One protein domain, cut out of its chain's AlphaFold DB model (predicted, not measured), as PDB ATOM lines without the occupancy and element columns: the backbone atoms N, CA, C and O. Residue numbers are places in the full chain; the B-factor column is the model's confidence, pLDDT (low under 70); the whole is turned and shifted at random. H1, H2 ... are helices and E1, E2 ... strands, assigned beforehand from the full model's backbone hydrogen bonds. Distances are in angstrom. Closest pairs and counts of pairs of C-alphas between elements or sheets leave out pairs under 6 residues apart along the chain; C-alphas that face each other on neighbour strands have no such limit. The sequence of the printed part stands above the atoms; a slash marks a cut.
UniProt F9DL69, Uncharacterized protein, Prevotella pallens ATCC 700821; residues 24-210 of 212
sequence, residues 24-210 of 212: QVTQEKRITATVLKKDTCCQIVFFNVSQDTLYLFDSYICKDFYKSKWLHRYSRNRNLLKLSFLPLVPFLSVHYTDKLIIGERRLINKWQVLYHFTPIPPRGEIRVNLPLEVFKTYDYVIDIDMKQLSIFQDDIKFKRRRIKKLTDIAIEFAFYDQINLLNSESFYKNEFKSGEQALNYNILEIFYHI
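Overview. This is residues 24 to 210 of the 212 residues of an uncharacterized protein of Prevotella pallens ATCC 700821 (UniProt F9DL69). A large, strongly twisted sheet of E4, E5, E6, E7, E9, E10, E11 and E12 is partly face to face with a smaller sheet of E1, E2, E3 and E8, as a sandwich; its E5, E9 and E10 reach beyond the smaller sheet. Helices H2 and H3 and the long loop of residues 85 to 116 lie largely outside the sandwich. The 187 printed residues run E1 to E8, H1, E9 to E11, H2, H3, E12; the larger sheet is mixed and branched, the smaller antiparallel in the order E1, E2, E3, E8. The class is mixed, helices and strands, with 88 residues in named elements, under half. The whole is compact, radius of gyration of the C-alphas 16.4 A, and spans 44 by 41 by 32 A.

Along the chain. In the larger sheet, E11 is residues 168 to 176, 26.2 A, from C-alpha 168 at (139.932, 163.667, 277.143), and E12 is 202 to 209, 23.0 A, ending at C-alpha 209 at (137.241, 167.338, 276.116). E4 is 54 to 57, E5 72 to 75, E6 80 to 84, E7 117 to 120, E9 139 to 142 and E10 160 to 162. In the smaller sheet, E1 is 24 to 28, from C-alpha 24 at (127.275, 166.844, 275.521), E2 31 to 38, 22.3 A, E3 41 to 48, 22.2 A, and E8 125 to 131, 19.7 A. H1 is 132 to 135, H2 184 to 189 and H3 191 to 199, 12.4 A.

Arrangement. E11 has E12 on one side, antiparallel, with N 171 and O 206 2.8 A apart, and on the other side E4, antiparallel, N 57 and O 174 3.0 A, and E6, parallel, N 83 and O 170 2.8 A. E7 is antiparallel to E4, N 56 and O 118 2.9 A. E5 and E6 form a hairpin, N 73 and O 82 2.9 A; E9 is parallel to E5, N 74 and O 141 2.8 A, and forms a hairpin with E10, N 161 and O 140 2.8 A. E1, E2 and E3 form a meander, each strand the antiparallel neighbour of the one before, with N 26 and O 33 2.9 A and N 34 and O 45 2.8 A; E8 is antiparallel to E3, N 44 and O 128 2.8 A. The parts of the sheets that face each other are 9.0 A centre to centre; the closest C-alphas of E1 and E12, Glu 28 and Leu 204, are 6.1 A apart, while E8 and E11 are apart. H1 only grazes both sheets. H2 and H3 are close but not clearly touching, C-alphas of Phe 187 and Ser 194 5.4 A apart, at a steep tilt of 53 degrees. In H3 every O i to N i+4 pair is within hydrogen-bond range; in H2 0 of 2 are, with 1 of 3 O i to N i+3 pairs; H1 is too short for an i+4 pair.

Size, cuts and confidence. The C-alphas of Asp 39 and Lys 189, the two farthest apart, are 46.4 A apart. The printed part has no cut. The long links are E4 to E5, E6 to E7 and E9 to E10. The mean pLDDT of the printed part is 77.2; 51 residues are under 70, among them 89 to 114 and 149 to 158.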
ATOM      1  N   GLN A  24     127.131 168.297 275.643       63.47
ATOM      2  CA  GLN A  24     127.275 166.844 275.521       63.47
ATOM      3  C   GLN A  24     126.224 166.146 276.381       63.47
ATOM      4  O   GLN A  24     126.114 166.440 277.570       63.47
ATOM      5  N   VAL A  25     125.489 165.204 275.787       66.50
ATOM      6  CA  VAL A  25     124.491 164.385 276.486       66.50
ATOM      7  C   VAL A  25     125.036 162.975 276.704       66.50
ATOM      8  O   VAL A  25     125.710 162.410 275.845       66.50
ATOM      9  N   THR A  26     124.769 162.393 277.867       69.69
ATOM     10  CA  THR A  26     125.110 161.005 278.205       69.69
ATOM     11  C   THR A  26     123.933 160.379 278.941       69.69
ATOM     12  O   THR A  26     123.328 161.030 279.789       69.69
ATOM     13  N   GLN A  27     123.592 159.131 278.619       67.75
ATOM     14  CA  GLN A  27     122.455 158.428 279.212       67.75
ATOM     15  C   GLN A  27     122.878 157.075 279.787       67.75
ATOM     16  O   GLN A  27     123.418 156.229 279.080       67.75
ATOM     17  N   GLU A  28     122.532 156.848 281.049       67.38
ATOM     18  CA  GLU A  28     122.371 155.513 281.624       67.38
ATOM     19  C   GLU A  28     120.859 155.257 281.776       67.38
ATOM     20  O   GLU A  28     120.064 156.196 281.779       67.38
ATOM     21  N   LYS A  29     120.414 153.996 281.869       76.12
ATOM     22  CA  LYS A  29     118.996 153.578 281.727       76.12
ATOM     23  C   LYS A  29     117.953 154.441 282.464       76.12
ATOM     24  O   LYS A  29     116.811 154.511 282.018       76.12
ATOM     25  N   ARG A  30     118.327 155.045 283.597       85.50
ATOM     26  CA  ARG A  30     117.452 155.807 284.502       85.50
ATOM     27  C   ARG A  30     117.767 157.304 284.591       85.50
ATOM     28  O   ARG A  30     116.986 158.036 285.197       85.50
ATOM     29  N   ILE A  31     118.871 157.772 284.007       89.44
ATOM     30  CA  ILE A  31     119.372 159.136 284.198       89.44
ATOM     31  C   ILE A  31     120.073 159.667 282.946       89.44
ATOM     32  O   ILE A  31     120.853 158.963 282.303       89.44
ATOM     33  N   THR A  32     119.807 160.924 282.605       90.75
ATOM     34  CA  THR A  32     120.545 161.661 281.575       90.75
ATOM     35  C   THR A  32     121.392 162.748 282.224       90.75
ATOM     36  O   THR A  32     120.974 163.380 283.192       90.75
ATOM     37  N   ALA A  33     122.589 162.978 281.692       92.00
ATOM     38  CA  ALA A  33     123.416 164.130 282.023       92.00
ATOM     39  C   ALA A  33     123.632 165.001 280.790       92.00
ATOM     40  O   ALA A  33     123.908 164.476 279.712       92.00
ATOM     41  N   THR A  34     123.574 166.316 280.981       90.69
ATOM     42  CA  THR A  34     123.954 167.323 279.989       90.69
ATOM     43  C   THR A  34     125.100 168.160 280.544       90.69
ATOM     44  O   THR A  34     124.971 168.789 281.594       90.69
ATOM     45  N   VAL A  35     126.224 168.183 279.835       90.19
ATOM     46  CA  VAL A  35     127.373 169.038 280.147       90.19
ATOM     47  C   VAL A  35     127.176 170.407 279.514       90.19
ATOM     48  O   VAL A  35     126.876 170.490 278.331       90.19
ATOM     49  N   LEU A  36     127.391 171.474 280.274       89.44
ATOM     50  CA  LEU A  36     127.392 172.861 279.821       89.44
ATOM     51  C   LEU A  36     128.731 173.494 280.219       89.44
ATOM     52  O   LEU A  36     128.997 173.709 281.407       89.44
ATOM     53  N   LYS A  37     129.582 173.796 279.234       85.19
ATOM     54  CA  LYS A  37     130.801 174.585 279.462       85.19
ATOM     55  C   LYS A  37     130.416 176.020 279.844       85.19
ATOM     56  O   LYS A  37     129.521 176.588 279.232       85.19
ATOM     57  N   LYS A  38     131.073 176.588 280.857       86.81
ATOM     58  CA  LYS A  38     130.978 178.000 281.266       86.81
ATOM     59  C   LYS A  38     132.370 178.520 281.612       86.81
ATOM     60  O   LYS A  38     133.230 177.739 282.015       86.81
ATOM     61  N   ASP A  39     132.552 179.836 281.565       83.50
ATOM     62  CA  ASP A  39     133.844 180.529 281.716       83.50
ATOM     63  C   ASP A  39     134.681 180.087 282.932       83.50
ATOM     64  O   ASP A  39     135.909 180.075 282.888       83.50
ATOM     65  N   THR A  40     134.023 179.724 284.038       87.06
ATOM     66  CA  THR A  40     134.676 179.353 285.307       87.06
ATOM     67  C   THR A  40     134.423 177.908 285.748       87.06
ATOM     68  O   THR A  40     135.103 177.412 286.655       87.06
ATOM     69  N   CYS A  41     133.477 177.198 285.124       90.12
ATOM     70  CA  CYS A  41     133.108 175.840 285.515       90.12
ATOM     71  C   CYS A  41     132.526 175.000 284.369       90.12
ATOM     72  O   CYS A  41     131.849 175.488 283.470       90.12
ATOM     73  N   CYS A  42     132.733 173.692 284.465       90.94
ATOM     74  CA  CYS A  42     131.934 172.699 283.768       90.94
ATOM     75  C   CYS A  42     130.678 172.440 284.619       90.94
ATOM     76  O   CYS A  42     130.774 171.905 285.727       90.94
ATOM     77  N   GLN A  43     129.506 172.873 284.148       94.06
ATOM     78  CA  GLN A  43     128.229 172.565 284.792       94.06
ATOM     79  C   GLN A  43     127.676 171.262 284.215       94.06
ATOM     80  O   GLN A  43     127.529 171.130 283.007       94.06
ATOM     81  N   ILE A  44     127.330 170.315 285.080       94.69
ATOM     82  CA  ILE A  44     126.709 169.047 284.712       94.69
ATOM     83  C   ILE A  44     125.288 169.056 285.265       94.69
ATOM     84  O   ILE A  44     125.073 169.213 286.468       94.69
ATOM     85  N   VAL A  45     124.317 168.944 284.366       95.00
ATOM     86  CA  VAL A  45     122.887 168.922 284.668       95.00
ATOM     87  C   VAL A  45     122.422 167.475 284.603       95.00
ATOM     88  O   VAL A  45     122.469 166.880 283.531       95.00
ATOM     89  N   PHE A  46     121.999 166.904 285.727       94.81
ATOM     90  CA  PHE A  46     121.474 165.541 285.793       94.81
ATOM     91  C   PHE A  46     119.951 165.568 285.838       94.81
ATOM     92  O   PHE A  46     119.382 166.264 286.678       94.81
ATOM     93  N   PHE A  47     119.300 164.773 284.993       94.88
ATOM     94  CA  PHE A  47     117.850 164.642 284.923       94.88
ATOM     95  C   PHE A  47     117.427 163.176 285.094       94.88
ATOM     96  O   PHE A  47     117.863 162.284 284.362       94.88
ATOM     97  N   ASN A  48     116.571 162.917 286.083       93.88
ATOM     98  CA  ASN A  48     116.071 161.579 286.392       93.88
ATOM     99  C   ASN A  48     114.909 161.218 285.453       93.88
ATOM    100  O   ASN A  48     113.796 161.726 285.595       93.88
ATOM    101  N   VAL A  49     115.148 160.305 284.507       92.44
ATOM    102  CA  VAL A  49     114.119 159.836 283.561       92.44
ATOM    103  C   VAL A  49     113.255 158.696 284.120       92.44
ATOM    104  O   VAL A  49     112.330 158.252 283.438       92.44
ATOM    105  N   SER A  50     113.536 158.215 285.335       90.06
ATOM    106  CA  SER A  50     112.773 157.149 285.992       90.06
ATOM    107  C   SER A  50     111.605 157.679 286.840       90.06
ATOM    108  O   SER A  50     111.410 158.889 286.972       90.06
ATOM    109  N   GLN A  51     110.791 156.757 287.363       91.50
ATOM    110  CA  GLN A  51     109.621 157.067 288.199       91.50
ATOM    111  C   GLN A  51     109.920 157.022 289.710       91.50
ATOM    112  O   GLN A  51     109.055 157.386 290.499       91.50
ATOM    113  N   ASP A  52     111.136 156.631 290.107       93.12
ATOM    114  CA  ASP A  52     111.584 156.605 291.506       93.12
ATOM    115  C   ASP A  52     112.627 157.700 291.757       93.12
ATOM    116  O   ASP A  52     113.270 158.183 290.821       93.12
ATOM    117  N   THR A  53     112.837 158.073 293.019       94.38
ATOM    118  CA  THR A  53     113.952 158.945 293.417       94.38
ATOM    119  C   THR A  53     115.285 158.221 293.226       94.38
ATOM    120  O   THR A  53     115.456 157.106 293.711       94.38
ATOM    121  N   LEU A  54     116.244 158.883 292.578       95.19
ATOM    122  CA  LEU A  54     117.645 158.455 292.527       95.19
ATOM    123  C   LEU A  54     118.472 159.262 293.527       95.19
ATOM    124  O   LEU A  54     118.149 160.413 293.807       95.19
ATOM    125  N   TYR A  55     119.570 158.706 294.024       93.62
ATOM    126  CA  TYR A  55     120.467 159.388 294.957       93.62
ATOM    127  C   TYR A  55     121.843 159.565 294.313       93.62
ATOM    128  O   TYR A  55     122.558 158.583 294.101       93.62
ATOM    129  N   LEU A  56     122.221 160.809 293.996       94.19
ATOM    130  CA  LEU A  56     123.588 161.134 293.582       94.19
ATOM    131  C   LEU A  56     124.504 161.032 294.797       94.19
ATOM    132  O   LEU A  56     124.294 161.732 295.785       94.19
ATOM    133  N   PHE A  57     125.566 160.246 294.684       90.62
ATOM    134  CA  PHE A  57     126.686 160.316 295.609       90.62
ATOM    135  C   PHE A  57     127.566 161.530 295.291       90.62
ATOM    136  O   PHE A  57     128.233 161.594 294.258       90.62
ATOM    137  N   ASP A  58     127.578 162.500 296.200       88.44
ATOM    138  CA  ASP A  58     128.242 163.799 296.045       88.44
ATOM    139  C   ASP A  58     129.261 164.086 297.166       88.44
ATOM    140  O   ASP A  58     129.807 165.187 297.277       88.44
ATOM    141  N   SER A  59     129.602 163.068 297.961       82.12
ATOM    142  CA  SER A  59     130.522 163.173 299.104       82.12
ATOM    143  C   SER A  59     131.928 163.687 298.748       82.12
ATOM    144  O   SER A  59     132.633 164.169 299.634       82.12
ATOM    145  N   TYR A  60     132.356 163.670 297.481       82.25
ATOM    146  CA  TYR A  60     133.627 164.282 297.043       82.25
ATOM    147  C   TYR A  60     133.446 165.487 296.103       82.25
ATOM    148  O   TYR A  60     134.429 166.021 295.592       82.25
ATOM    149  N   ILE A  61     132.212 165.958 295.893       87.19
ATOM    150  CA  ILE A  61     131.897 167.135 295.069       87.19
ATOM    151  C   ILE A  61     132.004 168.406 295.936       87.19
ATOM    152  O   ILE A  61     131.034 169.119 296.183       87.19
ATOM    153  N   CYS A  62     133.203 168.683 296.456       79.81
ATOM    154  CA  CYS A  62     133.532 169.972 297.070       79.81
ATOM    155  C   CYS A  62     135.005 170.344 296.854       79.81
ATOM    156  O   CYS A  62     135.836 169.503 296.498       79.81
ATOM    157  N   LYS A  63     135.324 171.630 297.062       76.12
ATOM    158  CA  LYS A  63     136.630 172.228 296.728       76.12
ATOM    159  C   LYS A  63     137.815 171.499 297.362       76.12
ATOM    160  O   LYS A  63     138.854 171.360 296.719       76.12
ATOM    161  N   ASP A  64     137.634 170.982 298.571       74.06
ATOM    162  CA  ASP A  64     138.667 170.310 299.362       74.06
ATOM    163  C   ASP A  64     139.154 169.002 298.713       74.06
ATOM    164  O   ASP A  64     140.320 168.630 298.855       74.06
ATOM    165  N   PHE A  65     138.299 168.326 297.932       77.69
ATOM    166  CA  PHE A  65     138.644 167.072 297.256       77.69
ATOM    167  C   PHE A  65     139.073 167.244 295.797       77.69
ATOM    168  O   PHE A  65     139.710 166.339 295.265       77.69
ATOM    169  N   TYR A  66     138.825 168.384 295.142       83.06
ATOM    170  CA  TYR A  66     139.159 168.565 293.718       83.06
ATOM    171  C   TYR A  66     140.658 168.427 293.397       83.06
ATOM    172  O   TYR A  66     141.016 168.056 292.281       83.06
ATOM    173  N   LYS A  67     141.548 168.652 294.371       77.31
ATOM    174  CA  LYS A  67     143.006 168.437 294.233       77.31
ATOM    175  C   LYS A  67     143.473 167.076 294.772       77.31
ATOM    176  O   LYS A  67     144.665 166.778 294.765       77.31
ATOM    177  N   SER A  68     142.547 166.224 295.216       78.25
ATOM    178  CA  SER A  68     142.840 164.876 295.695       78.25
ATOM    179  C   SER A  68     143.198 163.946 294.537       78.25
ATOM    180  O   SER A  68     142.354 163.605 293.708       78.25
ATOM    181  N   LYS A  69     144.434 163.436 294.546       74.00
ATOM    182  CA  LYS A  69     144.922 162.368 293.651       74.00
ATOM    183  C   LYS A  69     144.044 161.102 293.618       74.00
ATOM    184  O   LYS A  69     144.267 160.247 292.774       74.00
ATOM    185  N   TRP A  70     143.102 160.933 294.552       77.81
ATOM    186  CA  TRP A  70     142.194 159.781 294.597       77.81
ATOM    187  C   TRP A  70     141.008 159.899 293.626       77.81
ATOM    188  O   TRP A  70     140.488 158.876 293.172       77.81
ATOM    189  N   LEU A  71     140.605 161.129 293.281       86.50
ATOM    190  CA  LEU A  71     139.622 161.374 292.219       86.50
ATOM    191  C   LEU A  71     140.276 161.249 290.836       86.50
ATOM    192  O   LEU A  71     139.655 160.770 289.893       86.50
ATOM    193  N   HIS A  72     141.548 161.636 290.732       88.31
ATOM    194  CA  HIS A  72     142.317 161.650 289.488       88.31
ATOM    195  C   HIS A  72     142.912 160.277 289.190       88.31
ATOM    196  O   HIS A  72     143.973 159.917 289.702       88.31
ATOM    197  N   ARG A  73     142.236 159.492 288.350       89.00
ATOM    198  CA  ARG A  73     142.647 158.119 288.017       89.00
ATOM    199  C   ARG A  73     143.054 157.973 286.553       89.00
ATOM    200  O   ARG A  73     142.716 158.790 285.705       89.00
ATOM    201  N   TYR A  74     143.779 156.905 286.249       90.81
ATOM    202  CA  TYR A  74     144.159 156.533 284.890       90.81
ATOM    203  C   TYR A  74     143.849 155.062 284.629       90.81
ATOM    204  O   TYR A  74     144.463 154.161 285.217       90.81
ATOM    205  N   SER A  75     142.918 154.818 283.708       88.75
ATOM    206  CA  SER A  75     142.570 153.476 283.259       88.75
ATOM    207  C   SER A  75     143.610 152.987 282.255       88.75
ATOM    208  O   SER A  75     143.632 153.423 281.104       88.75
ATOM    209  N   ARG A  76     144.470 152.055 282.685       85.75
ATOM    210  CA  ARG A  76     145.488 151.428 281.819       85.75
ATOM    211  C   ARG A  76     144.868 150.753 280.596       85.75
ATOM    212  O   ARG A  76     145.393 150.901 279.503       85.75
ATOM    213  N   ASN A  77     143.751 150.057 280.793       85.31
ATOM    214  CA  ASN A  77     143.119 149.234 279.762       85.31
ATOM    215  C   ASN A  77     142.453 150.083 278.667       85.31
ATOM    216  O   ASN A  77     142.400 149.656 277.520       85.31
ATOM    217  N   ARG A  78     141.965 151.283 279.016       84.88
ATOM    218  CA  ARG A  78     141.320 152.225 278.083       84.88
ATOM    219  C   ARG A  78     142.223 153.387 277.649       84.88
ATOM    220  O   ARG A  78     141.785 154.221 276.871       84.88
ATOM    221  N   ASN A  79     143.454 153.457 278.164       85.00
ATOM    222  CA  ASN A  79     144.372 154.595 278.019       85.00
ATOM    223  C   ASN A  79     143.707 155.964 278.298       85.00
ATOM    224  O   ASN A  79     143.914 156.935 277.577       85.00
ATOM    225  N   LEU A  80     142.891 156.024 279.350       87.94
ATOM    226  CA  LEU A  80     141.929 157.103 279.592       87.94
ATOM    227  C   LEU A  80     142.157 157.746 280.965       87.94
ATOM    228  O   LEU A  80     142.311 157.037 281.966       87.94
ATOM    229  N   LEU A  81     142.165 159.081 281.015       91.00
ATOM    230  CA  LEU A  81     142.107 159.832 282.269       91.00
ATOM    231  C   LEU A  81     140.691 159.803 282.834       91.00
ATOM    232  O   LEU A  81     139.715 159.879 282.091       91.00
ATOM    233  N   LYS A  82     140.587 159.749 284.159       91.44
ATOM    234  CA  LYS A  82     139.319 159.761 284.876       91.44
ATOM    235  C   LYS A  82     139.313 160.794 285.991       91.44
ATOM    236  O   LYS A  82     140.264 160.863 286.770       91.44
ATOM    237  N   LEU A  83     138.198 161.502 286.112       92.06
ATOM    238  CA  LEU A  83     137.799 162.244 287.301       92.06
ATOM    239  C   LEU A  83     136.666 161.463 287.980       92.06
ATOM    240  O   LEU A  83     135.497 161.591 287.625       92.06
ATOM    241  N   SER A  84     137.033 160.589 288.910       90.81
ATOM    242  CA  SER A  84     136.148 159.573 289.471       90.81
ATOM    243  C   SER A  84     135.620 159.986 290.843       90.81
ATOM    244  O   SER A  84     136.350 159.934 291.835       90.81
ATOM    245  N   PHE A  85     134.339 160.359 290.910       90.50
ATOM    246  CA  PHE A  85     133.623 160.650 292.158       90.50
ATOM    247  C   PHE A  85     133.019 159.391 292.805       90.50
ATOM    248  O   PHE A  85     132.256 159.504 293.760       90.50
ATOM    249  N   LEU A  86     133.358 158.194 292.312       88.50
ATOM    250  CA  LEU A  86     132.880 156.916 292.849       88.50
ATOM    251  C   LEU A  86     133.303 156.719 294.321       88.50
ATOM    252  O   LEU A  86     134.415 157.122 294.682       88.50
ATOM    253  N   PRO A  87     132.468 156.077 295.161       81.88
ATOM    254  CA  PRO A  87     132.728 155.880 296.589       81.88
ATOM    255  C   PRO A  87     134.063 155.167 296.843       81.88
ATOM    256  O   PRO A  87     134.346 154.111 296.284       81.88
ATOM    257  N   LEU A  88     134.880 155.750 297.722       73.00
ATOM    258  CA  LEU A  88     136.188 155.218 298.130       73.00
ATOM    259  C   LEU A  88     136.199 154.681 299.568       73.00
ATOM    260  O   LEU A  88     137.150 154.021 299.969       73.00
ATOM    261  N   VAL A  89     135.206 155.025 300.390       55.81
ATOM    262  CA  VAL A  89     135.348 154.990 301.859       55.81
ATOM    263  C   VAL A  89     135.016 153.658 302.565       55.81
ATOM    264  O   VAL A  89     135.337 153.579 303.748       55.81
ATOM    265  N   PRO A  90     134.616 152.541 301.913       53.12
ATOM    266  CA  PRO A  90     134.907 151.234 302.511       53.12
ATOM    267  C   PRO A  90     136.426 150.971 302.612       53.12
ATOM    268  O   PRO A  90     136.852 150.141 303.399       53.12
ATOM    269  N   PHE A  91     137.250 151.694 301.838       49.12
ATOM    270  CA  PHE A  91     138.654 151.353 301.561       49.12
ATOM    271  C   PHE A  91     139.686 152.385 302.042       49.12
ATOM    272  O   PHE A  91     140.887 152.200 301.854       49.12
ATOM    273  N   LEU A  92     139.242 153.503 302.626       43.47
ATOM    274  CA  LEU A  92     140.127 154.533 303.197       43.47
ATOM    275  C   LEU A  92     140.284 154.408 304.724       43.47
ATOM    276  O   LEU A  92     141.076 155.139 305.324       43.47
ATOM    277  N   SER A  93     139.581 153.453 305.338       37.81
ATOM    278  CA  SER A  93     139.738 153.042 306.735       37.81
ATOM    279  C   SER A  93     140.983 152.162 306.900       37.81
ATOM    280  O   SER A  93     140.882 150.950 307.049       37.81
ATOM    281  N   VAL A  94     142.176 152.765 306.877       37.22
ATOM    282  CA  VAL A  94     143.440 152.013 307.046       37.22
ATOM    283  C   VAL A  94     143.589 151.450 308.472       37.22
ATOM    284  O   VAL A  94     144.279 150.459 308.671       37.22
ATOM    285  N   HIS A  95     142.912 152.047 309.461       39.12
ATOM    286  CA  HIS A  95     142.766 151.527 310.825       39.12
ATOM    287  C   HIS A  95     141.406 151.950 311.404       39.12
ATOM    288  O   HIS A  95     140.863 152.976 310.989       39.12
ATOM    289  N   TYR A  96     140.916 151.228 312.421       42.50
ATOM    290  CA  TYR A  96     139.713 151.529 313.228       42.50
ATOM    291  C   TYR A  96     139.855 152.798 314.113       42.50
ATOM    292  O   TYR A  96     139.487 152.816 315.284       42.50
ATOM    293  N   THR A  97     140.417 153.875 313.561       38.81
ATOM    294  CA  THR A  97     140.556 155.204 314.176       38.81
ATOM    295  C   THR A  97     140.505 156.286 313.085       38.81
ATOM    296  O   THR A  97     141.545 156.703 312.571       38.81
ATOM    297  N   ASP A  98     139.282 156.693 312.730       42.34
ATOM    298  CA  ASP A  98     138.833 157.915 312.029       42.34
ATOM    299  C   ASP A  98     139.776 158.648 311.027       42.34
ATOM    300  O   ASP A  98     140.793 159.238 311.404       42.34
ATOM    301  N   LYS A  99     139.328 158.772 309.760       38.31
ATOM    302  CA  LYS A  99     139.586 159.881 308.793       38.31
ATOM    303  C   LYS A  99     138.567 159.778 307.635       38.31
ATOM    304  O   LYS A  99     138.290 158.676 307.186       38.31
ATOM    305  N   LEU A 100     137.953 160.847 307.108       37.12
ATOM    306  CA  LEU A 100     138.535 162.115 306.633       37.12
ATOM    307  C   LEU A 100     137.697 163.387 306.951       37.12
ATOM    308  O   LEU A 100     136.558 163.323 307.391       37.12
ATOM    309  N   ILE A 101     138.294 164.549 306.659       42.34
ATOM    310  CA  ILE A 101     137.930 165.942 307.015       42.34
ATOM    311  C   ILE A 101     137.811 166.765 305.702       42.34
ATOM    312  O   ILE A 101     138.589 166.485 304.794       42.34
ATOM    313  N   ILE A 102     136.931 167.765 305.483       40.84
ATOM    314  CA  ILE A 102     135.797 168.359 306.247       40.84
ATOM    315  C   ILE A 102     134.757 168.962 305.247       40.84
ATOM    316  O   ILE A 102     134.884 168.746 304.043       40.84
ATOM    317  N   GLY A 103     133.723 169.690 305.703       30.95
ATOM    318  CA  GLY A 103     132.925 170.647 304.898       30.95
ATOM    319  C   GLY A 103     131.541 170.938 305.511       30.95
ATOM    320  O   GLY A 103     130.919 170.006 306.002       30.95
ATOM    321  N   GLU A 104     131.040 172.185 305.488       32.09
ATOM    322  CA  GLU A 104     129.987 172.736 306.395       32.09
ATOM    323  C   GLU A 104     128.721 171.898 306.697       32.09
ATOM    324  O   GLU A 104     128.128 172.083 307.755       32.09
ATOM    325  N   ARG A 105     128.278 170.988 305.820       35.91
ATOM    326  CA  ARG A 105     127.090 170.131 306.054       35.91
ATOM    327  C   ARG A 105     127.412 168.708 306.529       35.91
ATOM    328  O   ARG A 105     126.523 167.865 306.600       35.91
ATOM    329  N   ARG A 106     128.679 168.415 306.822       41.56
ATOM    330  CA  ARG A 106     129.178 167.070 307.138       41.56
ATOM    331  C   ARG A 106     129.378 166.938 308.642       41.56
ATOM    332  O   ARG A 106     130.439 167.265 309.169       41.56
ATOM    333  N   LEU A 107     128.334 166.477 309.322       32.16
ATOM    334  CA  LEU A 107     128.411 166.095 310.730       32.16
ATOM    335  C   LEU A 107     129.396 164.930 310.895       32.16
ATOM    336  O   LEU A 107     129.345 163.959 310.143       32.16
ATOM    337  N   ILE A 108     130.280 165.035 311.885       39.16
ATOM    338  CA  ILE A 108     131.163 163.951 312.322       39.16
ATOM    339  C   ILE A 108     130.653 163.478 313.679       39.16
ATOM    340  O   ILE A 108     130.610 164.258 314.627       39.16
ATOM    341  N   ASN A 109     130.359 162.187 313.783       34.94
ATOM    342  CA  ASN A 109     130.412 161.464 315.047       34.94
ATOM    343  C   ASN A 109     131.596 160.497 314.975       34.94
ATOM    344  O   ASN A 109     131.902 159.976 313.900       34.94
ATOM    345  N   LYS A 110     132.243 160.231 316.116       38.34
ATOM    346  CA  LYS A 110     133.211 159.125 316.218       38.34
ATOM    347  C   LYS A 110     132.549 157.835 315.739       38.34
ATOM    348  O   LYS A 110     131.381 157.616 316.065       38.34
ATOM    349  N   TRP A 111     133.300 156.985 315.040       45.53
ATOM    350  CA  TRP A 111     132.795 155.701 314.541       45.53
ATOM    351  C   TRP A 111     131.640 155.826 313.537       45.53
ATOM    352  O   TRP A 111     130.734 155.003 313.580       45.53
ATOM    353  N   GLN A 112     131.606 156.850 312.670       46.62
ATOM    354  CA  GLN A 112     130.555 156.965 311.645       46.62
ATOM    355  C   GLN A 112     131.082 157.437 310.282       46.62
ATOM    356  O   GLN A 112     131.444 158.600 310.100       46.62
ATOM    357  N   VAL A 113     131.038 156.549 309.280       53.69
ATOM    358  CA  VAL A 113     131.112 156.941 307.862       53.69
ATOM    359  C   VAL A 113     129.772 157.556 307.459       53.69
ATOM    360  O   VAL A 113     128.797 156.849 307.214       53.69
ATOM    361  N   LEU A 114     129.722 158.886 307.390       60.50
ATOM    362  CA  LEU A 114     128.558 159.621 306.902       60.50
ATOM    363  C   LEU A 114     128.749 160.021 305.440       60.50
ATOM    364  O   LEU A 114     129.414 161.006 305.113       60.50
ATOM    365  N   TYR A 115     128.138 159.235 304.557       75.38
ATOM    366  CA  TYR A 115     127.990 159.583 303.152       75.38
ATOM    367  C   TYR A 115     126.929 160.674 302.982       75.38
ATOM    368  O   TYR A 115     125.817 160.566 303.497       75.38
ATOM    369  N   HIS A 116     127.267 161.717 302.226       81.31
ATOM    370  CA  HIS A 116     126.283 162.647 301.689       81.31
ATOM    371  C   HIS A 116     125.762 162.120 300.345       81.31
ATOM    372  O   HIS A 116     126.527 161.571 299.538       81.31
ATOM    373  N   PHE A 117     124.455 162.298 300.150       87.00
ATOM    374  CA  PHE A 117     123.746 162.024 298.912       87.00
ATOM    375  C   PHE A 117     122.769 163.163 298.627       87.00
ATOM    376  O   PHE A 117     122.005 163.553 299.511       87.00
ATOM    377  N   THR A 118     122.719 163.632 297.383       92.62
ATOM    378  CA  THR A 118     121.652 164.530 296.925       92.62
ATOM    379  C   THR A 118     120.546 163.709 296.249       92.62
ATOM    380  O   THR A 118     120.821 163.031 295.254       92.62
ATOM    381  N   PRO A 119     119.293 163.747 296.745       94.31
ATOM    382  CA  PRO A 119     118.170 163.091 296.088       94.31
ATOM    383  C   PRO A 119     117.766 163.837 294.809       94.31
ATOM    384  O   PRO A 119     117.651 165.061 294.790       94.31
ATOM    385  N   ILE A 120     117.493 163.077 293.752       95.31
ATOM    386  CA  ILE A 120     116.945 163.534 292.476       95.31
ATOM    387  C   ILE A 120     115.540 162.932 292.362       95.31
ATOM    388  O   ILE A 120     115.422 161.730 292.094       95.31
ATOM    389  N   PRO A 121     114.466 163.708 292.591       95.69
ATOM    390  CA  PRO A 121     113.108 163.171 292.551       95.69
ATOM    391  C   PRO A 121     112.750 162.644 291.146       95.69
ATOM    392  O   PRO A 121     113.453 162.953 290.176       95.69
ATOM    393  N   PRO A 122     111.673 161.849 291.003       95.38
ATOM    394  CA  PRO A 122     111.173 161.409 289.701       95.38
ATOM    395  C   PRO A 122     110.950 162.604 288.772       95.38
ATOM    396  O   PRO A 122     110.332 163.588 289.182       95.38
ATOM    397  N   ARG A 123     111.460 162.548 287.533       93.12
ATOM    398  CA  ARG A 123     111.430 163.679 286.574       93.12
ATOM    399  C   ARG A 123     112.078 164.973 287.092       93.12
ATOM    400  O   ARG A 123     111.827 166.048 286.554       93.12
ATOM    401  N   GLY A 124     112.903 164.875 288.133       92.62
ATOM    402  CA  GLY A 124     113.638 165.981 288.730       92.62
ATOM    403  C   GLY A 124     114.985 166.239 288.066       92.62
ATOM    404  O   GLY A 124     115.570 165.361 287.425       92.62
ATOM    405  N   GLU A 125     115.496 167.448 288.284       95.31
ATOM    406  CA  GLU A 125     116.812 167.901 287.840       95.31
ATOM    407  C   GLU A 125     117.672 168.311 289.043       95.31
ATOM    408  O   GLU A 125     117.174 168.950 289.972       95.31
ATOM    409  N   ILE A 126     118.970 168.010 289.001       95.62
ATOM    410  CA  ILE A 126     119.980 168.642 289.862       95.62
ATOM    411  C   ILE A 126     121.167 169.138 289.030       95.62
ATOM    412  O   ILE A 126     121.403 168.680 287.911       95.62
ATOM    413  N   ARG A 127     121.945 170.077 289.580       95.31
ATOM    414  CA  ARG A 127     123.091 170.693 288.894       95.31
ATOM    415  C   ARG A 127     124.348 170.597 289.747       95.31
ATOM    416  O   ARG A 127     124.366 171.082 290.874       95.31
ATOM    417  N   VAL A 128     125.409 170.038 289.178       94.38
ATOM    418  CA  VAL A 128     126.754 170.001 289.762       94.38
ATOM    419  C   VAL A 128     127.646 170.976 289.002       94.38
ATOM    420  O   VAL A 128     127.689 170.958 287.778       94.38
ATOM    421  N   ASN A 129     128.381 171.826 289.721       93.19
ATOM    422  CA  ASN A 129     129.347 172.752 289.129       93.19
ATOM    423  C   ASN A 129     130.766 172.297 289.481       93.19
ATOM    424  O   ASN A 129     131.186 172.416 290.634       93.19
ATOM    425  N   LEU A 130     131.513 171.816 288.489       92.44
ATOM    426  CA  LEU A 130     132.924 171.469 288.629       92.44
ATOM    427  C   LEU A 130     133.787 172.657 288.174       92.44
ATOM    428  O   LEU A 130     133.739 173.016 286.995       92.44
ATOM    429  N   PRO A 131     134.566 173.311 289.054       91.62
ATOM    430  CA  PRO A 131     135.411 174.431 288.654       91.62
ATOM    431  C   PRO A 131     136.521 173.937 287.722       91.62
ATOM    432  O   PRO A 131     137.078 172.863 287.945       91.62
ATOM    433  N   LEU A 132     136.890 174.724 286.706       88.44
ATOM    434  CA  LEU A 132     137.838 174.278 285.669       88.44
ATOM    435  C   LEU A 132     139.232 173.898 286.213       88.44
ATOM    436  O   LEU A 132     139.983 173.195 285.539       88.44
ATOM    437  N   GLU A 133     139.581 174.315 287.436       87.62
ATOM    438  CA  GLU A 133     140.809 173.889 288.120       87.62
ATOM    439  C   GLU A 133     140.870 172.378 288.401       87.62
ATOM    440  O   GLU A 133     141.973 171.840 288.474       87.62
ATOM    441  N   VAL A 134     139.730 171.676 288.519       88.94
ATOM    442  CA  VAL A 134     139.720 170.232 288.818       88.94
ATOM    443  C   VAL A 134     140.395 169.422 287.710       88.94
ATOM    444  O   VAL A 134     141.078 168.445 287.987       88.94
ATOM    445  N   PHE A 135     140.285 169.868 286.458       87.25
ATOM    446  CA  PHE A 135     140.884 169.198 285.302       87.25
ATOM    447  C   PHE A 135     142.389 169.501 285.144       87.25
ATOM    448  O   PHE A 135     143.068 168.877 284.331       87.25
ATOM    449  N   LYS A 136     142.945 170.439 285.926       83.81
ATOM    450  CA  LYS A 136     144.335 170.916 285.811       83.81
ATOM    451  C   LYS A 136     145.278 170.165 286.761       83.81
ATOM    452  O   LYS A 136     145.886 170.762 287.648       83.81
ATOM    453  N   THR A 137     145.427 168.851 286.567       82.31
ATOM    454  CA  THR A 137     146.369 168.014 287.339       82.31
ATOM    455  C   THR A 137     147.244 167.100 286.468       82.31
ATOM    456  O   THR A 137     146.896 166.738 285.343       82.31
ATOM    457  N   TYR A 138     148.390 166.704 287.031       81.25
ATOM    458  CA  TYR A 138     149.359 165.779 286.437       81.25
ATOM    459  C   TYR A 138     149.684 164.558 287.321       81.25
ATOM    460  O   TYR A 138     150.375 163.660 286.837       81.25
ATOM    461  N   ASP A 139     149.244 164.520 288.591       83.69
ATOM    462  CA  ASP A 139     149.426 163.368 289.499       83.69
ATOM    463  C   ASP A 139     148.133 162.546 289.531       83.69
ATOM    464  O   ASP A 139     147.118 162.990 290.070       83.69
ATOM    465  N   TYR A 140     148.183 161.361 288.922       86.44
ATOM    466  CA  TYR A 140     147.070 160.420 288.832       86.44
ATOM    467  C   TYR A 140     147.415 159.134 289.586       86.44
ATOM    468  O   TYR A 140     148.585 158.760 289.715       86.44
ATOM    469  N   VAL A 141     146.408 158.391 290.032       85.44
ATOM    470  CA  VAL A 141     146.578 156.994 290.462       85.44
ATOM    471  C   VAL A 141     146.155 156.032 289.358       85.44
ATOM    472  O   VAL A 141     145.315 156.347 288.521       85.44
ATOM    473  N   ILE A 142     146.745 154.840 289.321       85.12
ATOM    474  CA  ILE A 142     146.247 153.767 288.457       85.12
ATOM    475  C   ILE A 142     144.853 153.375 288.948       85.12
ATOM    476  O   ILE A 142     144.654 153.163 290.142       85.12
ATOM    477  N   ASP A 143     143.908 153.327 288.012       84.44
ATOM    478  CA  ASP A 143     142.511 153.011 288.280       84.44
ATOM    479  C   ASP A 143     142.330 151.566 288.772       84.44
ATOM    480  O   ASP A 143     143.075 150.664 288.376       84.44
ATOM    481  N   ILE A 144     141.339 151.369 289.641       78.75
ATOM    482  CA  ILE A 144     140.994 150.096 290.284       78.75
ATOM    483  C   ILE A 144     139.470 149.976 290.236       78.75
ATOM    484  O   ILE A 144     138.769 150.949 290.519       78.75
ATOM    485  N   ASP A 145     138.959 148.795 289.886       82.00
ATOM    486  CA  ASP A 145     137.521 148.529 289.942       82.00
ATOM    487  C   ASP A 145     137.069 148.416 291.403       82.00
ATOM    488  O   ASP A 145     137.322 147.419 292.077       82.00
ATOM    489  N   MET A 146     136.395 149.459 291.885       76.69
ATOM    490  CA  MET A 146     135.918 149.549 293.265       76.69
ATOM    491  C   MET A 146     134.871 148.478 293.604       76.69
ATOM    492  O   MET A 146     134.742 148.126 294.771       76.69
ATOM    493  N   LYS A 147     134.163 147.911 292.613       81.06
ATOM    494  CA  LYS A 147     133.169 146.847 292.844       81.06
ATOM    495  C   LYS A 147     133.790 145.468 293.086       81.06
ATOM    496  O   LYS A 147     133.089 144.571 293.538       81.06
ATOM    497  N   GLN A 148     135.080 145.291 292.794       78.50
ATOM    498  CA  GLN A 148     135.813 144.040 293.042       78.50
ATOM    499  C   GLN A 148     136.502 144.008 294.415       78.50
ATOM    500  O   GLN A 148     137.106 142.999 294.774       78.50
ATOM    501  N   LEU A 149     136.451 145.108 295.169       68.62
ATOM    502  CA  LEU A 149     137.135 145.255 296.448       68.62
ATOM    503  C   LEU A 149     136.202 144.864 297.603       68.62
ATOM    504  O   LEU A 149     135.038 145.259 297.640       68.62
ATOM    505  N   SER A 150     136.723 144.107 298.568       64.62
ATOM    506  CA  SER A 150     135.988 143.739 299.788       64.62
ATOM    507  C   SER A 150     136.107 144.842 300.833       64.62
ATOM    508  O   SER A 150     137.204 145.350 301.053       64.62
ATOM    509  N   ILE A 151     135.020 145.179 301.538       61.28
ATOM    510  CA  ILE A 151     135.054 146.179 302.625       61.28
ATOM    511  C   ILE A 151     136.005 145.791 303.777       61.28
ATOM    512  O   ILE A 151     136.380 146.638 304.575       61.28
ATOM    513  N   PHE A 152     136.401 144.516 303.837       59.34
ATOM    514  CA  PHE A 152     137.364 143.953 304.788       59.34
ATOM    515  C   PHE A 152     138.790 143.856 304.206       59.34
ATOM    516  O   PHE A 152     139.612 143.081 304.688       59.34
ATOM    517  N   GLN A 153     139.078 144.554 303.102       59.97
ATOM    518  CA  GLN A 153     140.388 144.545 302.452       59.97
ATOM    519  C   GLN A 153     141.265 145.686 302.980       59.97
ATOM    520  O   GLN A 153     141.261 146.791 302.439       59.97
ATOM    521  N   ASP A 154     142.080 145.379 303.988       51.91
ATOM    522  CA  ASP A 154     142.919 146.355 304.703       51.91
ATOM    523  C   ASP A 154     143.979 147.062 303.825       51.91
ATOM    524  O   ASP A 154     144.473 148.135 304.168       51.91
ATOM    525  N   ASP A 155     144.368 146.464 302.691       56.25
ATOM    526  CA  ASP A 155     145.653 146.746 302.035       56.25
ATOM    527  C   ASP A 155     145.509 147.180 300.555       56.25
ATOM    528  O   ASP A 155     146.009 146.544 299.620       56.25
ATOM    529  N   ILE A 156     144.808 148.295 300.308       60.94
ATOM    530  CA  ILE A 156     144.584 148.842 298.952       60.94
ATOM    531  C   ILE A 156     145.675 149.856 298.565       60.94
ATOM    532  O   ILE A 156     145.651 151.046 298.888       60.94
ATOM    533  N   LYS A 157     146.671 149.366 297.816       63.72
ATOM    534  CA  LYS A 157     147.865 150.129 297.408       63.72
ATOM    535  C   LYS A 157     147.711 150.769 296.024       63.72
ATOM    536  O   LYS A 157     148.137 150.225 295.004       63.72
ATOM    537  N   PHE A 158     147.172 151.985 296.003       68.88
ATOM    538  CA  PHE A 158     147.135 152.844 294.817       68.88
ATOM    539  C   PHE A 158     148.540 153.209 294.310       68.88
ATOM    540  O   PHE A 158     149.300 153.936 294.959       68.88
ATOM    541  N   LYS A 159     148.875 152.761 293.099       77.25
ATOM    542  CA  LYS A 159     150.131 153.100 292.416       77.25
ATOM    543  C   LYS A 159     149.994 154.451 291.705       77.25
ATOM    544  O   LYS A 159     149.121 154.603 290.853       77.25
ATOM    545  N   ARG A 160     150.857 155.423 292.028       82.19
ATOM    546  CA  ARG A 160     150.874 156.742 291.365       82.19
ATOM    547  C   ARG A 160     151.413 156.654 289.934       82.19
ATOM    548  O   ARG A 160     152.242 155.795 289.629       82.19
ATOM    549  N   ARG A 161     150.985 157.577 289.077       82.44
ATOM    550  CA  ARG A 161     151.465 157.768 287.708       82.44
ATOM    551  C   ARG A 161     151.377 159.249 287.338       82.44
ATOM    552  O   ARG A 161     150.290 159.815 287.283       82.44
ATOM    553  N   ARG A 162     152.518 159.856 287.004       83.75
ATOM    554  CA  ARG A 162     152.546 161.193 286.401       83.75
ATOM    555  C   ARG A 162     152.238 161.083 284.908       83.75
ATOM    556  O   ARG A 162     152.847 160.254 284.230       83.75
ATOM    557  N   ILE A 163     151.319 161.898 284.395       79.12
ATOM    558  CA  ILE A 163     150.906 161.869 282.982       79.12
ATOM    559  C   ILE A 163     151.110 163.255 282.367       79.12
ATOM    560  O   ILE A 163     150.655 164.257 282.910       79.12
ATOM    561  N   LYS A 164     151.825 163.314 281.238       66.38
ATOM    562  CA  LYS A 164     152.034 164.543 280.464       66.38
ATOM    563  C   LYS A 164     150.965 164.642 279.369       66.38
ATOM    564  O   LYS A 164     151.222 164.192 278.263       66.38
ATOM    565  N   LYS A 165     149.824 165.252 279.717       64.00
ATOM    566  CA  LYS A 165     148.655 165.545 278.859       64.00
ATOM    567  C   LYS A 165     147.967 164.339 278.191       64.00
ATOM    568  O   LYS A 165     148.569 163.570 277.456       64.00
ATOM    569  N   LEU A 166     146.658 164.267 278.396       63.09
ATOM    570  CA  LEU A 166     145.679 163.680 277.481       63.09
ATOM    571  C   LEU A 166     144.537 164.706 277.383       63.09
ATOM    572  O   LEU A 166     144.292 165.423 278.354       63.09
ATOM    573  N   THR A 167     143.902 164.813 276.221       70.38
ATOM    574  CA  THR A 167     142.850 165.804 275.923       70.38
ATOM    575  C   THR A 167     141.508 165.465 276.562       70.38
ATOM    576  O   THR A 167     140.729 166.357 276.882       70.38
ATOM    577  N   ASP A 168     141.248 164.177 276.775       81.94
ATOM    578  CA  ASP A 168     139.932 163.667 277.143       81.94
ATOM    579  C   ASP A 168     139.945 163.049 278.544       81.94
ATOM    580  O   ASP A 168     140.790 162.210 278.876       81.94
ATOM    581  N   ILE A 169     138.983 163.469 279.366       89.00
ATOM    582  CA  ILE A 169     138.749 162.959 280.720       89.00
ATOM    583  C   ILE A 169     137.349 162.359 280.786       89.00
ATOM    584  O   ILE A 169     136.372 163.012 280.441       89.00
ATOM    585  N   ALA A 170     137.235 161.136 281.296       91.75
ATOM    586  CA  ALA A 170     135.960 160.565 281.710       91.75
ATOM    587  C   ALA A 170     135.626 160.989 283.149       91.75
ATOM    588  O   ALA A 170     136.392 160.735 284.077       91.75
ATOM    589  N   ILE A 171     134.486 161.638 283.351       93.56
ATOM    590  CA  ILE A 171     133.980 162.032 284.665       93.56
ATOM    591  C   ILE A 171     132.980 160.967 285.122       93.56
ATOM    592  O   ILE A 171     131.964 160.763 284.461       93.56
ATOM    593  N   GLU A 172     133.261 160.277 286.226       93.81
ATOM    594  CA  GLU A 172     132.416 159.185 286.732       93.81
ATOM    595  C   GLU A 172     131.631 159.627 287.968       93.81
ATOM    596  O   GLU A 172     132.224 160.074 288.955       93.81
ATOM    597  N   PHE A 173     130.313 159.429 287.943       94.50
ATOM    598  CA  PHE A 173     129.412 159.657 289.075       94.50
ATOM    599  C   PHE A 173     128.713 158.361 289.487       94.50
ATOM    600  O   PHE A 173     128.366 157.542 288.635       94.50
ATOM    601  N   ALA A 174     128.490 158.192 290.793       92.94
ATOM    602  CA  ALA A 174     127.759 157.060 291.353       92.94
ATOM    603  C   ALA A 174     126.314 157.456 291.693       92.94
ATOM    604  O   ALA A 174     126.084 158.448 292.392       92.94
ATOM    605  N   PHE A 175     125.355 156.651 291.237       93.19
ATOM    606  CA  PHE A 175     123.932 156.813 291.534       93.19
ATOM    607  C   PHE A 175     123.375 155.572 292.221       93.19
ATOM    608  O   PHE A 175     123.614 154.449 291.781       93.19
ATOM    609  N   TYR A 176     122.598 155.779 293.278       92.25
ATOM    610  CA  TYR A 176     121.971 154.714 294.053       92.25
ATOM    611  C   TYR A 176     120.452 154.766 293.897       92.25
ATOM    612  O   TYR A 176     119.861 155.846 293.908       92.25
ATOM    613  N   ASP A 177     119.822 153.595 293.813       91.00
ATOM    614  CA  ASP A 177     118.363 153.461 293.912       91.00
ATOM    615  C   ASP A 177     117.900 153.485 295.386       91.00
ATOM    616  O   ASP A 177     116.786 153.902 295.697       91.00
ATOM    617  N   GLN A 178     118.758 153.043 296.317       88.38
ATOM    618  CA  GLN A 178     118.484 152.975 297.757       88.38
ATOM    619  C   GLN A 178     119.748 153.267 298.579       88.38
ATOM    620  O   GLN A 178     120.832 152.798 298.239       88.38
ATOM    621  N   ILE A 179     119.586 154.011 299.680       85.81
ATOM    622  CA  ILE A 179     120.668 154.434 300.595       85.81
ATOM    623  C   ILE A 179     120.339 154.181 302.083       85.81
ATOM    624  O   ILE A 179     120.983 154.720 302.982       85.81
ATOM    625  N   ASN A 180     119.307 153.386 302.373       84.56
ATOM    626  CA  ASN A 180     118.777 153.146 303.724       84.56
ATOM    627  C   ASN A 180     119.755 152.431 304.682       84.56
ATOM    628  O   ASN A 180     119.573 152.495 305.899       84.56
ATOM    629  N   LEU A 181     120.775 151.758 304.145       77.69
ATOM    630  CA  LEU A 181     121.874 151.139 304.889       77.69
ATOM    631  C   LEU A 181     123.154 151.995 304.898       77.69
ATOM    632  O   LEU A 181     124.086 151.697 305.634       77.69
ATOM    633  N   LEU A 182     123.184 153.087 304.125       76.19
ATOM    634  CA  LEU A 182     124.329 153.997 303.982       76.19
ATOM    635  C   LEU A 182     124.236 155.243 304.877       76.19
ATOM    636  O   LEU A 182     124.967 156.213 304.676       76.19
ATOM    637  N   ASN A 183     123.350 155.207 305.875       65.94
ATOM    638  CA  ASN A 183     123.341 156.155 306.983       65.94
ATOM    639  C   ASN A 183     124.123 155.603 308.189       65.94
ATOM    640  O   ASN A 183     124.351 154.398 308.322       65.94
ATOM    641  N   SER A 184     124.515 156.512 309.080       57.59
ATOM    642  CA  SER A 184     125.370 156.236 310.236       57.59
ATOM    643  C   SER A 184     124.849 155.164 311.189       57.59
ATOM    644  O   SER A 184     125.644 154.449 311.792       57.59
ATOM    645  N   GLU A 185     123.533 155.063 311.365       60.91
ATOM    646  CA  GLU A 185     122.940 154.102 312.290       60.91
ATOM    647  C   GLU A 185     122.832 152.700 311.700       60.91
ATOM    648  O   GLU A 185     123.022 151.723 312.420       60.91
ATOM    649  N   SER A 186     122.505 152.584 310.413       60.66
ATOM    650  CA  SER A 186     122.355 151.288 309.754       60.66
ATOM    651  C   SER A 186     123.698 150.593 309.532       60.66
ATOM    652  O   SER A 186     123.761 149.373 309.683       60.66
ATOM    653  N   PHE A 187     124.762 151.354 309.233       63.56
ATOM    654  CA  PHE A 187     126.068 150.798 308.866       63.56
ATOM    655  C   PHE A 187     126.598 149.813 309.921       63.56
ATOM    656  O   PHE A 187     126.803 148.639 309.625       63.56
ATOM    657  N   TYR A 188     126.708 150.252 311.177       63.38
ATOM    658  CA  TYR A 188     127.239 149.440 312.286       63.38
ATOM    659  C   TYR A 188     126.230 148.434 312.857       63.38
ATOM    660  O   TYR A 188     126.607 147.524 313.589       63.38
ATOM    661  N   LYS A 189     124.938 148.561 312.519       69.69
ATOM    662  CA  LYS A 189     123.919 147.550 312.853       69.69
ATOM    663  C   LYS A 189     123.947 146.367 311.875       69.69
ATOM    664  O   LYS A 189     123.473 145.288 312.226       69.69
ATOM    665  N   ASN A 190     124.456 146.549 310.652       73.94
ATOM    666  CA  ASN A 190     124.590 145.476 309.663       73.94
ATOM    667  C   ASN A 190     125.691 145.779 308.628       73.94
ATOM    668  O   ASN A 190     125.402 146.124 307.480       73.94
ATOM    669  N   GLU A 191     126.955 145.640 309.030       70.19
ATOM    670  CA  GLU A 191     128.113 146.019 308.205       70.19
ATOM    671  C   GLU A 191     128.151 145.276 306.862       70.19
ATOM    672  O   GLU A 191     128.424 145.884 305.830       70.19
ATOM    673  N   PHE A 192     127.785 143.989 306.847       75.12
ATOM    674  CA  PHE A 192     127.768 143.170 305.632       75.12
ATOM    675  C   PHE A 192     126.796 143.719 304.575       75.12
ATOM    676  O   PHE A 192     127.221 144.067 303.473       75.12
ATOM    677  N   LYS A 193     125.507 143.886 304.915       79.25
ATOM    678  CA  LYS A 193     124.511 144.430 303.971       79.25
ATOM    679  C   LYS A 193     124.771 145.895 303.622       79.25
ATOM    680  O   LYS A 193     124.404 146.351 302.541       79.25
ATOM    681  N   SER A 194     125.400 146.640 304.527       77.62
ATOM    682  CA  SER A 194     125.796 148.029 304.278       77.62
ATOM    683  C   SER A 194     126.968 148.102 303.295       77.62
ATOM    684  O   SER A 194     126.972 148.968 302.425       77.62
ATOM    685  N   GLY A 195     127.902 147.147 303.350       76.31
ATOM    686  CA  GLY A 195     128.940 146.942 302.337       76.31
ATOM    687  C   GLY A 195     128.375 146.552 300.973       76.31
ATOM    688  O   GLY A 195     128.738 147.165 299.971       76.31
ATOM    689  N   GLU A 196     127.439 145.597 300.932       80.69
ATOM    690  CA  GLU A 196     126.718 145.237 299.701       80.69
ATOM    691  C   GLU A 196     126.021 146.459 299.088       80.69
ATOM    692  O   GLU A 196     126.217 146.754 297.908       80.69
ATOM    693  N   GLN A 197     125.260 147.224 299.886       83.56
ATOM    694  CA  GLN A 197     124.607 148.435 299.388       83.56
ATOM    695  C   GLN A 197     125.631 149.486 298.947       83.56
ATOM    696  O   GLN A 197     125.413 150.107 297.912       83.56
ATOM    697  N   ALA A 198     126.759 149.653 299.647       80.69
ATOM    698  CA  ALA A 198     127.782 150.650 299.315       80.69
ATOM    699  C   ALA A 198     128.405 150.428 297.928       80.69
ATOM    700  O   ALA A 198     128.771 151.405 297.275       80.69
ATOM    701  N   LEU A 199     128.482 149.175 297.466       83.81
ATOM    702  CA  LEU A 199     128.988 148.797 296.141       83.81
ATOM    703  C   LEU A 199     127.892 148.717 295.062       83.81
ATOM    704  O   LEU A 199     128.198 148.705 293.864       83.81
ATOM    705  N   ASN A 200     126.616 148.712 295.456       87.75
ATOM    706  CA  ASN A 200     125.463 148.588 294.560       87.75
ATOM    707  C   ASN A 200     125.016 149.933 293.946       87.75
ATOM    708  O   ASN A 200     123.845 150.308 294.008       87.75
ATOM    709  N   TYR A 201     125.959 150.667 293.352       90.12
ATOM    710  CA  TYR A 201     125.693 151.895 292.596       90.12
ATOM    711  C   TYR A 201     125.754 151.673 291.082       90.12
ATOM    712  O   TYR A 201     126.523 150.853 290.578       90.12
ATOM    713  N   ASN A 202     124.984 152.462 290.346       91.06
ATOM    714  CA  ASN A 202     125.085 152.629 288.899       91.06
ATOM    715  C   ASN A 202     126.146 153.699 288.570       91.06
ATOM    716  O   ASN A 202     126.446 154.542 289.424       91.06
ATOM    717  N   ILE A 203     126.768 153.629 287.387       91.56
ATOM    718  CA  ILE A 203     127.893 154.502 287.006       91.56
ATOM    719  C   ILE A 203     127.535 155.254 285.731       91.56
ATOM    720  O   ILE A 203     127.526 154.674 284.644       91.56
ATOM    721  N   LEU A 204     127.385 156.572 285.851       92.06
ATOM    722  CA  LEU A 204     127.327 157.447 284.689       92.06
ATOM    723  C   LEU A 204     128.735 157.970 284.387       92.06
ATOM    724  O   LEU A 204     129.327 158.680 285.203       92.06
ATOM    725  N   GLU A 205     129.260 157.618 283.215       92.06
ATOM    726  CA  GLU A 205     130.558 158.076 282.717       92.06
ATOM    727  C   GLU A 205     130.371 159.128 281.621       92.06
ATOM    728  O   GLU A 205     129.856 158.836 280.544       92.06
ATOM    729  N   ILE A 206     130.805 160.356 281.893       90.62
ATOM    730  CA  ILE A 206     130.654 161.512 281.009       90.62
ATOM    731  C   ILE A 206     132.024 161.884 280.450       90.62
ATOM    732  O   ILE A 206     132.894 162.331 281.194       90.62
ATOM    733  N   PHE A 207     132.231 161.747 279.144       88.75
ATOM    734  CA  PHE A 207     133.463 162.226 278.510       88.75
ATOM    735  C   PHE A 207     133.499 163.760 278.490       88.75
ATOM    736  O   PHE A 207     132.476 164.403 278.277       88.75
ATOM    737  N   TYR A 208     134.665 164.352 278.721       84.56
ATOM    738  CA  TYR A 208     134.883 165.792 278.686       84.56
ATOM    739  C   TYR A 208     136.192 166.097 277.963       84.56
ATOM    740  O   TYR A 208     137.265 165.676 278.404       84.56
ATOM    741  N   HIS A 209     136.093 166.855 276.873       82.75
ATOM    742  CA  HIS A 209     137.241 167.338 276.116       82.75
ATOM    743  C   HIS A 209     137.769 168.644 276.722       82.75
ATOM    744  O   HIS A 209     137.050 169.656 276.761       82.75
ATOM    745  N   ILE A 210     139.018 168.618 277.188       72.88
ATOM    746  CA  ILE A 210     139.766 169.804 277.602       72.88
ATOM    747  C   ILE A 210     140.265 170.508 276.338       72.88
ATOM    748  O   ILE A 210     141.154 170.009 275.654       72.88
TER     749      ILE A 210